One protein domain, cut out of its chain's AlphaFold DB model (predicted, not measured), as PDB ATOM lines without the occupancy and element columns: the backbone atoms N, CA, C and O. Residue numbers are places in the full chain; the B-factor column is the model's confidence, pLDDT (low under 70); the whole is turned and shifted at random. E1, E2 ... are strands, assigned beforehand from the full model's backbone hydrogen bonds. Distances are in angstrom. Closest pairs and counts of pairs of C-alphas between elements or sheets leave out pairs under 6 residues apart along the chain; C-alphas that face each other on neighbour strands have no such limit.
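Overview. This is residues 108 to 181 of the 651 residues of an uncharacterized protein of Parabacteroides merdae (UniProt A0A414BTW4). With little regular structure, the domain has a small hairpin, E1 and E2, at one end and a twisted four-stranded sheet at the other, joined by the loop of residues 122 to 143. Of 74 printed residues, 24 are in six named strands, E1 to E6; the class is all strand. The sheet, ordered E3, E5, E6, E4, is mixed. The whole is compact, with a radius of gyration of the C-alphas of 12.7 A, and spans 39 by 24 by 19 A.

Arrangement. E1, residues 108 to 111, and E2, residues 117 to 121, form an antiparallel hairpin, with N 110 and O 118 within hydrogen-bond range at 2.8 A. Edge strand E3, residues 144 to 147, is antiparallel to E5, residues 168 to 171, with N 146 and O 169 at 3.0 A. E5 forms a hairpin with E6, residues 177 to 180, with N 170 and O 179 at 2.8 A. Edge strand E4, residues 156 to 158, is parallel to E6, with N 158 and O 178 at 2.9 A.

Along the chain. E1 begins at C-alpha 108, (115.982, 143.449, 93.596). E2 measures 13.5 A from first to last C-alpha. E6 ends at C-alpha 180, (113.764, 136.745, 79.705).

Size, cuts and confidence. The printed part has no cut. The link E2 to E3 is long. Low-confidence stretches include residues 138 to 143.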
ATOM      1  N   GLY A 108     116.031 142.563  92.435       68.56
ATOM      2  CA  GLY A 108     115.982 143.449  93.596       68.56
ATOM      3  C   GLY A 108     115.438 144.835  93.264       68.56
ATOM      4  O   GLY A 108     115.060 145.121  92.127       68.56
ATOM      5  N   ILE A 109     115.407 145.700  94.275       76.38
ATOM      6  CA  ILE A 109     115.094 147.124  94.136       76.38
ATOM      7  C   ILE A 109     116.210 147.958  94.768       76.38
ATOM      8  O   ILE A 109     116.712 147.622  95.841       76.38
ATOM      9  N   LYS A 110     116.588 149.060  94.122       81.12
ATOM     10  CA  LYS A 110     117.615 149.996  94.593       81.12
ATOM     11  C   LYS A 110     117.086 151.424  94.528       81.12
ATOM     12  O   LYS A 110     116.591 151.846  93.485       81.12
ATOM     13  N   GLN A 111     117.187 152.160  95.632       82.06
ATOM     14  CA  GLN A 111     116.865 153.587  95.654       82.06
ATOM     15  C   GLN A 111     118.040 154.384  95.072       82.06
ATOM     16  O   GLN A 111     119.188 154.153  95.457       82.06
ATOM     17  N   SER A 112     117.765 155.280  94.126       79.19
ATOM     18  CA  SER A 112     118.764 156.189  93.553       79.19
ATOM     19  C   SER A 112     118.793 157.522  94.315       79.19
ATOM     20  O   SER A 112     117.956 157.782  95.181       79.19
ATOM     21  N   GLU A 113     119.769 158.377  94.003       79.81
ATOM     22  CA  GLU A 113     119.989 159.678  94.663       79.81
ATOM     23  C   GLU A 113     118.813 160.656  94.503       79.81
ATOM     24  O   GLU A 113     118.663 161.589  95.290       79.81
ATOM     25  N   ASP A 114     117.953 160.428  93.513       80.69
ATOM     26  CA  ASP A 114     116.739 161.204  93.257       80.69
ATOM     27  C   ASP A 114     115.551 160.811  94.158       80.69
ATOM     28  O   ASP A 114     114.469 161.389  94.057       80.69
ATOM     29  N   GLY A 115     115.742 159.831  95.050       78.06
ATOM     30  CA  GLY A 115     114.722 159.329  95.967       78.06
ATOM     31  C   GLY A 115     113.769 158.297  95.353       78.06
ATOM     32  O   GLY A 115     112.939 157.751  96.087       78.06
ATOM     33  N   ASN A 116     113.899 157.980  94.059       82.31
ATOM     34  CA  ASN A 116     113.094 156.967  93.380       82.31
ATOM     35  C   ASN A 116     113.715 155.571  93.500       82.31
ATOM     36  O   ASN A 116     114.923 155.406  93.661       82.31
ATOM     37  N   TRP A 117     112.865 154.551  93.430       80.94
ATOM     38  CA  TRP A 117     113.253 153.146  93.501       80.94
ATOM     39  C   TRP A 117     113.285 152.558  92.098       80.94
ATOM     40  O   TRP A 117     112.378 152.814  91.314       80.94
ATOM     41  N   TYR A 118     114.291 151.740  91.800       81.94
ATOM     42  CA  TYR A 118     114.509 151.126  90.490       81.94
ATOM     43  C   TYR A 118     114.738 149.626  90.615       81.94
ATOM     44  O   TYR A 118     115.315 149.171  91.603       81.94
ATOM     45  N   TRP A 119     114.304 148.862  89.617       78.00
ATOM     46  CA  TRP A 119     114.530 147.417  89.572       78.00
ATOM     47  C   TRP A 119     115.991 147.090  89.250       78.00
ATOM     48  O   TRP A 119     116.614 147.750  88.416       78.00
ATOM     49  N   THR A 120     116.529 146.052  89.892       76.19
ATOM     50  CA  THR A 120     117.880 145.542  89.637       76.19
ATOM     51  C   THR A 120     117.880 144.062  89.283       76.19
ATOM     52  O   THR A 120     117.129 143.303  89.890       76.19
ATOM     53  N   LEU A 121     118.775 143.654  88.387       69.44
ATOM     54  CA  LEU A 121     119.143 142.261  88.130       69.44
ATOM     55  C   LEU A 121     120.583 142.076  88.612       69.44
ATOM     56  O   LEU A 121     121.471 142.800  88.173       69.44
ATOM     57  N   ASP A 122     120.793 141.183  89.576       69.31
ATOM     58  CA  ASP A 122     122.095 140.927  90.210       69.31
ATOM     59  C   ASP A 122     122.767 142.196  90.773       69.31
ATOM     60  O   ASP A 122     123.986 142.345  90.799       69.31
ATOM     61  N   GLY A 123     121.944 143.138  91.250       71.12
ATOM     62  CA  GLY A 123     122.383 144.415  91.822       71.12
ATOM     63  C   GLY A 123     122.635 145.536  90.805       71.12
ATOM     64  O   GLY A 123     122.804 146.690  91.213       71.12
ATOM     65  N   GLU A 124     122.587 145.240  89.503       79.56
ATOM     66  CA  GLU A 124     122.704 146.224  88.422       79.56
ATOM     67  C   GLU A 124     121.336 146.761  87.990       79.56
ATOM     68  O   GLU A 124     120.350 146.029  87.958       79.56
ATOM     69  N   LEU A 125     121.257 148.052  87.647       79.62
ATOM     70  CA  LEU A 125     120.002 148.710  87.265       79.62
ATOM     71  C   LEU A 125     119.451 148.152  85.946       79.62
ATOM     72  O   LEU A 125     120.118 148.208  84.912       79.62
ATOM     73  N   MET A 126     118.202 147.689  85.971       73.31
ATOM     74  CA  MET A 126     117.522 147.204  84.773       73.31
ATOM     75  C   MET A 126     117.081 148.369  83.883       73.31
ATOM     76  O   MET A 126     116.594 149.396  84.369       73.31
ATOM     77  N   LYS A 127     117.222 148.186  82.568       74.69
ATOM     78  CA  LYS A 127     116.831 149.156  81.540       74.69
ATOM     79  C   LYS A 127     115.764 148.566  80.621       74.69
ATOM     80  O   LYS A 127     115.761 147.358  80.386       74.69
ATOM     81  N   ASP A 128     114.861 149.406  80.131       66.06
ATOM     82  CA  ASP A 128     113.881 149.040  79.108       66.06
ATOM     83  C   ASP A 128     114.529 148.916  77.714       66.06
ATOM     84  O   ASP A 128     115.736 149.110  77.541       66.06
ATOM     85  N   SER A 129     113.727 148.569  76.703       53.50
ATOM     86  CA  SER A 129     114.186 148.404  75.317       53.50
ATOM     87  C   SER A 129     114.638 149.710  74.647       53.50
ATOM     88  O   SER A 129     115.311 149.661  73.618       53.50
ATOM     89  N   GLU A 130     114.330 150.865  75.240       66.62
ATOM     90  CA  GLU A 130     114.765 152.196  74.802       66.62
ATOM     91  C   GLU A 130     116.013 152.680  75.572       66.62
ATOM     92  O   GLU A 130     116.593 153.715  75.240       66.62
ATOM     93  N   GLY A 131     116.474 151.907  76.562       68.50
ATOM     94  CA  GLY A 131     117.651 152.188  77.381       68.50
ATOM     95  C   GLY A 131     117.372 153.006  78.647       68.50
ATOM     96  O   GLY A 131     118.326 153.352  79.354       68.50
ATOM     97  N   ASN A 132     116.109 153.300  78.967       77.94
ATOM     98  CA  ASN A 132     115.728 154.031  80.177       77.94
ATOM     99  C   ASN A 132     115.696 153.098  81.393       77.94
ATOM    100  O   ASN A 132     115.321 151.934  81.288       77.94
ATOM    101  N   ILE A 133     116.067 153.600  82.574       78.94
ATOM    102  CA  ILE A 133     116.072 152.802  83.810       78.94
ATOM    103  C   ILE A 133     114.630 152.547  84.272       78.94
ATOM    104  O   ILE A 133     113.816 153.468  84.347       78.94
ATOM    105  N   ILE A 134     114.323 151.301  84.632       74.38
ATOM    106  CA  ILE A 134     112.971 150.875  85.009       74.38
ATOM    107  C   ILE A 134     112.687 151.247  86.473       74.38
ATOM    108  O   ILE A 134     113.194 150.617  87.406       74.38
ATOM    109  N   GLY A 135     111.858 152.272  86.682       73.75
ATOM    110  CA  GLY A 135     111.422 152.707  88.010       73.75
ATOM    111  C   GLY A 135     110.401 151.758  88.646       73.75
ATOM    112  O   GLY A 135     109.380 151.435  88.052       73.75
ATOM    113  N   ALA A 136     110.657 151.334  89.880       70.06
ATOM    114  CA  ALA A 136     109.779 150.491  90.686       70.06
ATOM    115  C   ALA A 136     108.615 151.266  91.327       70.06
ATOM    116  O   ALA A 136     107.553 150.691  91.545       70.06
ATOM    117  N   ASN A 137     108.794 152.560  91.619       71.19
ATOM    118  CA  ASN A 137     107.779 153.403  92.269       71.19
ATOM    119  C   ASN A 137     107.248 154.552  91.389       71.19
ATOM    120  O   ASN A 137     106.393 155.308  91.841       71.19
ATOM    121  N   THR A 138     107.746 154.699  90.158       66.06
ATOM    122  CA  THR A 138     107.357 155.771  89.221       66.06
ATOM    123  C   THR A 138     106.539 155.274  88.028       66.06
ATOM    124  O   THR A 138     106.053 156.084  87.237       66.06
ATOM    125  N   GLN A 139     106.340 153.959  87.893       61.12
ATOM    126  CA  GLN A 139     105.506 153.385  86.841       61.12
ATOM    127  C   GLN A 139     104.029 153.324  87.248       61.12
ATOM    128  O   GLN A 139     103.680 152.908  88.349       61.12
ATOM    129  N   SER A 140     103.144 153.702  86.319       57.62
ATOM    130  CA  SER A 140     101.687 153.588  86.485       57.62
ATOM    131  C   SER A 140     101.150 152.192  86.126       57.62
ATOM    132  O   SER A 140      99.941 151.968  86.207       57.62
ATOM    133  N   ILE A 141     102.030 151.275  85.705       61.16
ATOM    134  CA  ILE A 141     101.718 149.899  85.313       61.16
ATOM    135  C   ILE A 141     102.593 148.967  86.165       61.16
ATOM    136  O   ILE A 141     103.811 149.136  86.160       61.16
ATOM    137  N   PRO A 142     102.010 148.022  86.921       60.50
ATOM    138  CA  PRO A 142     102.784 147.092  87.730       60.50
ATOM    139  C   PRO A 142     103.559 146.105  86.838       60.50
ATOM    140  O   PRO A 142     103.008 145.639  85.837       60.50
ATOM    141  N   PRO A 143     104.806 145.754  87.192       68.69
ATOM    142  CA  PRO A 143     105.552 144.729  86.477       68.69
ATOM    143  C   PRO A 143     104.901 143.351  86.639       68.69
ATOM    144  O   PRO A 143     104.437 142.987  87.721       68.69
ATOM    145  N   GLU A 144     104.904 142.567  85.564       76.75
ATOM    146  CA  GLU A 144     104.376 141.205  85.530       76.75
ATOM    147  C   GLU A 144     105.501 140.189  85.336       76.75
ATOM    148  O   GLU A 144     106.308 140.311  84.417       76.75
ATOM    149  N   LEU A 145     105.508 139.141  86.163       77.19
ATOM    150  CA  LEU A 145     106.344 137.959  85.971       77.19
ATOM    151  C   LEU A 145     105.474 136.793  85.511       77.19
ATOM    152  O   LEU A 145     104.485 136.456  86.164       77.19
ATOM    153  N   LYS A 146     105.855 136.163  84.400       79.81
ATOM    154  CA  LYS A 146     105.181 134.974  83.866       79.81
ATOM    155  C   LYS A 146     106.191 133.920  83.447       79.81
ATOM    156  O   LYS A 146     107.291 134.234  82.998       79.81
ATOM    157  N   LEU A 147     105.801 132.657  83.573       79.50
ATOM    158  CA  LEU A 147     106.502 131.566  82.904       79.50
ATOM    159  C   LEU A 147     106.296 131.683  81.392       79.50
ATOM    160  O   LEU A 147     105.235 132.119  80.946       79.50
ATOM    161  N   GLY A 148     107.265 131.240  80.594       80.00
ATOM    162  CA  GLY A 148     107.130 131.228  79.137       80.00
ATOM    163  C   GLY A 148     105.917 130.426  78.665       80.00
ATOM    164  O   GLY A 148     105.255 130.826  77.713       80.00
ATOM    165  N   SER A 149     105.545 129.371  79.397       83.88
ATOM    166  CA  SER A 149     104.329 128.577  79.157       83.88
ATOM    167  C   SER A 149     103.035 129.375  79.339       83.88
ATOM    168  O   SER A 149     101.992 128.985  78.824       83.88
ATOM    169  N   GLN A 150     103.092 130.497  80.058       84.56
ATOM    170  CA  GLN A 150     101.970 131.403  80.308       84.56
ATOM    171  C   GLN A 150     101.971 132.616  79.367       84.56
ATOM    172  O   GLN A 150     101.062 133.445  79.445       84.56
ATOM    173  N   LEU A 151     102.981 132.750  78.500       85.25
ATOM    174  CA  LEU A 151     103.037 133.816  77.508       85.25
ATOM    175  C   LEU A 151     102.189 133.458  76.273       85.25
ATOM    176  O   LEU A 151     102.236 132.303  75.822       85.25
ATOM    177  N   PRO A 152     101.464 134.437  75.693       81.81
ATOM    178  CA  PRO A 152     100.817 134.291  74.392       81.81
ATOM    179  C   PRO A 152     101.803 133.824  73.315       81.81
ATOM    180  O   PRO A 152     102.991 134.143  73.373       81.81
ATOM    181  N   ASP A 153     101.330 133.083  72.316       79.50
ATOM    182  CA  ASP A 153     102.198 132.588  71.236       79.50
ATOM    183  C   ASP A 153     102.745 133.714  70.341       79.50
ATOM    184  O   ASP A 153     103.768 133.539  69.682       79.50
ATOM    185  N   ASP A 154     102.100 134.882  70.360       82.44
ATOM    186  CA  ASP A 154     102.516 136.120  69.703       82.44
ATOM    187  C   ASP A 154     103.277 137.089  70.632       82.44
ATOM    188  O   ASP A 154     103.505 138.244  70.267       82.44
ATOM    189  N   ALA A 155     103.696 136.643  71.823       81.19
ATOM    190  CA  ALA A 155     104.442 137.475  72.764       81.19
ATOM    191  C   ALA A 155     105.759 137.996  72.161       81.19
ATOM    192  O   ALA A 155     106.591 137.235  71.659       81.19
ATOM    193  N   ILE A 156     105.980 139.308  72.269       81.69
ATOM    194  CA  ILE A 156     107.194 139.963  71.776       81.69
ATOM    195  C   ILE A 156     108.308 139.788  72.812       81.69
ATOM    196  O   ILE A 156     108.269 140.382  73.890       81.69
ATOM    197  N   LEU A 157     109.314 138.974  72.483       80.00
ATOM    198  CA  LEU A 157     110.474 138.743  73.343       80.00
ATOM    199  C   LEU A 157     111.570 139.779  73.070       80.00
ATOM    200  O   LEU A 157     112.080 139.881  71.950       80.00
ATOM    201  N   ILE A 158     111.958 140.522  74.105       66.75
ATOM    202  CA  ILE A 158     113.067 141.480  74.034       66.75
ATOM    203  C   ILE A 158     114.369 140.687  73.844       66.75
ATOM    204  O   ILE A 158     114.663 139.789  74.628       66.75
ATOM    205  N   GLY A 159     115.128 140.998  72.787       58.69
ATOM    206  CA  GLY A 159     116.367 140.294  72.413       58.69
ATOM    207  C   GLY A 159     116.221 139.255  71.292       58.69
ATOM    208  O   GLY A 159     117.231 138.808  70.759       58.69
ATOM    209  N   GLY A 160     114.991 138.929  70.872       56.41
ATOM    210  CA  GLY A 160     114.726 137.934  69.824       56.41
ATOM    211  C   GLY A 160     114.967 136.485  70.278       56.41
ATOM    212  O   GLY A 160     115.772 136.210  71.161       56.41
ATOM    213  N   GLY A 161     114.229 135.532  69.702       65.94
ATOM    214  CA  GLY A 161     114.334 134.105  70.043       65.94
ATOM    215  C   GLY A 161     112.981 133.393  70.097       65.94
ATOM    216  O   GLY A 161     111.933 134.014  69.940       65.94
ATOM    217  N   LYS A 162     112.998 132.070  70.303       72.38
ATOM    218  CA  LYS A 162     111.778 131.278  70.538       72.38
ATOM    219  C   LYS A 162     111.409 131.301  72.025       72.38
ATOM    220  O   LYS A 162     112.288 131.240  72.883       72.38
ATOM    221  N   LYS A 163     110.107 131.343  72.310       77.69
ATOM    222  CA  LYS A 163     109.531 131.178  73.654       77.69
ATOM    223  C   LYS A 163     110.046 129.883  74.293       77.69
ATOM    224  O   LYS A 163     109.964 128.825  73.674       77.69
ATOM    225  N   ASN A 164     110.582 129.974  75.511       75.75
ATOM    226  CA  ASN A 164     110.949 128.815  76.323       75.75
ATOM    227  C   ASN A 164     109.927 128.668  77.449       75.75
ATOM    228  O   ASN A 164     109.897 129.490  78.363       75.75
ATOM    229  N   ASP A 165     109.137 127.598  77.404       78.62
ATOM    230  CA  ASP A 165     108.009 127.375  78.313       78.62
ATOM    231  C   ASP A 165     108.381 127.329  79.805       78.62
ATOM    232  O   ASP A 165     107.530 127.561  80.672       78.62
ATOM    233  N   THR A 166     109.653 127.062  80.107       63.56
ATOM    234  CA  THR A 166     110.183 126.892  81.466       63.56
ATOM    235  C   THR A 166     110.937 128.110  82.002       63.56
ATOM    236  O   THR A 166     111.278 128.139  83.183       63.56
ATOM    237  N   ALA A 167     111.194 129.119  81.163       66.50
ATOM    238  CA  ALA A 167     111.877 130.343  81.573       66.50
ATOM    239  C   ALA A 167     110.906 131.347  82.215       66.50
ATOM    240  O   ALA A 167     109.720 131.367  81.889       66.50
ATOM    241  N   VAL A 168     111.407 132.190  83.118       73.12
ATOM    242  CA  VAL A 168     110.659 133.308  83.704       73.12
ATOM    243  C   VAL A 168     110.947 134.569  82.904       73.12
ATOM    244  O   VAL A 168     112.103 134.919  82.647       73.12
ATOM    245  N   TYR A 169     109.878 135.255  82.526       78.31
ATOM    246  CA  TYR A 169     109.913 136.494  81.777       78.31
ATOM    247  C   TYR A 169     109.291 137.621  82.593       78.31
ATOM    248  O   TYR A 169     108.276 137.425  83.264       78.31
ATOM    249  N   LEU A 170     109.900 138.798  82.505       78.69
ATOM    250  CA  LEU A 170     109.433 140.038  83.105       78.69
ATOM    251  C   LEU A 170     108.884 140.950  82.009       78.69
ATOM    252  O   LEU A 170     109.563 141.205  81.012       78.69
ATOM    253  N   SER A 171     107.686 141.477  82.224       80.50
ATOM    254  CA  SER A 171     107.143 142.597  81.463       80.50
ATOM    255  C   SER A 171     106.968 143.799  82.376       80.50
ATOM    256  O   SER A 171     106.479 143.681  83.497       80.50
ATOM    257  N   VAL A 172     107.360 144.967  81.879       70.31
ATOM    258  CA  VAL A 172     107.257 146.251  82.591       70.31
ATOM    259  C   VAL A 172     106.416 147.269  81.815       70.31
ATOM    260  O   VAL A 172     106.343 148.435  82.182       70.31
ATOM    261  N   ASP A 173     105.778 146.836  80.723       72.81
ATOM    262  CA  ASP A 173     105.011 147.674  79.794       72.81
ATOM    263  C   ASP A 173     103.547 147.217  79.641       72.81
ATOM    264  O   ASP A 173     102.858 147.574  78.677       72.81
ATOM    265  N   GLY A 174     103.058 146.445  80.619       77.31
ATOM    266  CA  GLY A 174     101.697 145.906  80.648       77.31
ATOM    267  C   GLY A 174     101.509 144.677  79.762       77.31
ATOM    268  O   GLY A 174     100.442 144.504  79.176       77.31
ATOM    269  N   GLY A 175     102.547 143.847  79.628       78.81
ATOM    270  CA  GLY A 175     102.511 142.583  78.896       78.81
ATOM    271  C   GLY A 175     102.769 142.699  77.394       78.81
ATOM    272  O   GLY A 175     102.557 141.713  76.685       78.81
ATOM    273  N   LYS A 176     103.209 143.864  76.895       82.38
ATOM    274  CA  LYS A 176     103.453 144.081  75.457       82.38
ATOM    275  C   LYS A 176     104.793 143.493  75.028       82.38
ATOM    276  O   LYS A 176     104.870 142.902  73.953       82.38
ATOM    277  N   GLN A 177     105.821 143.627  75.861       82.00
ATOM    278  CA  GLN A 177     107.138 143.036  75.648       82.00
ATOM    279  C   GLN A 177     107.607 142.278  76.890       82.00
ATOM    280  O   GLN A 177     107.290 142.637  78.028       82.00
ATOM    281  N   TRP A 178     108.377 141.216  76.654       83.06
ATOM    282  CA  TRP A 178     108.826 140.280  77.680       83.06
ATOM    283  C   TRP A 178     110.338 140.085  77.601       83.06
ATOM    284  O   TRP A 178     110.857 139.521  76.635       83.06
ATOM    285  N   ALA A 179     111.055 140.535  78.628       76.75
ATOM    286  CA  ALA A 179     112.468 140.233  78.806       76.75
ATOM    287  C   ALA A 179     112.605 138.895  79.532       76.75
ATOM    288  O   ALA A 179     112.000 138.690  80.586       76.75
ATOM    289  N   LYS A 180     113.402 137.972  78.990       75.19
ATOM    290  CA  LYS A 180     113.764 136.745  79.705       75.19
ATOM    291  C   LYS A 180     114.662 137.133  80.883       75.19
ATOM    292  O   LYS A 180     115.736 137.683  80.665       75.19
ATOM    293  N   VAL A 181     114.213 136.877  82.110       65.50
ATOM    294  CA  VAL A 181     114.935 137.250  83.346       65.50
ATOM    295  C   VAL A 181     115.427 136.045  84.140       65.50
ATOM    296  O   VAL A 181     116.190 136.200  85.086       65.50
TER     297      VAL A 181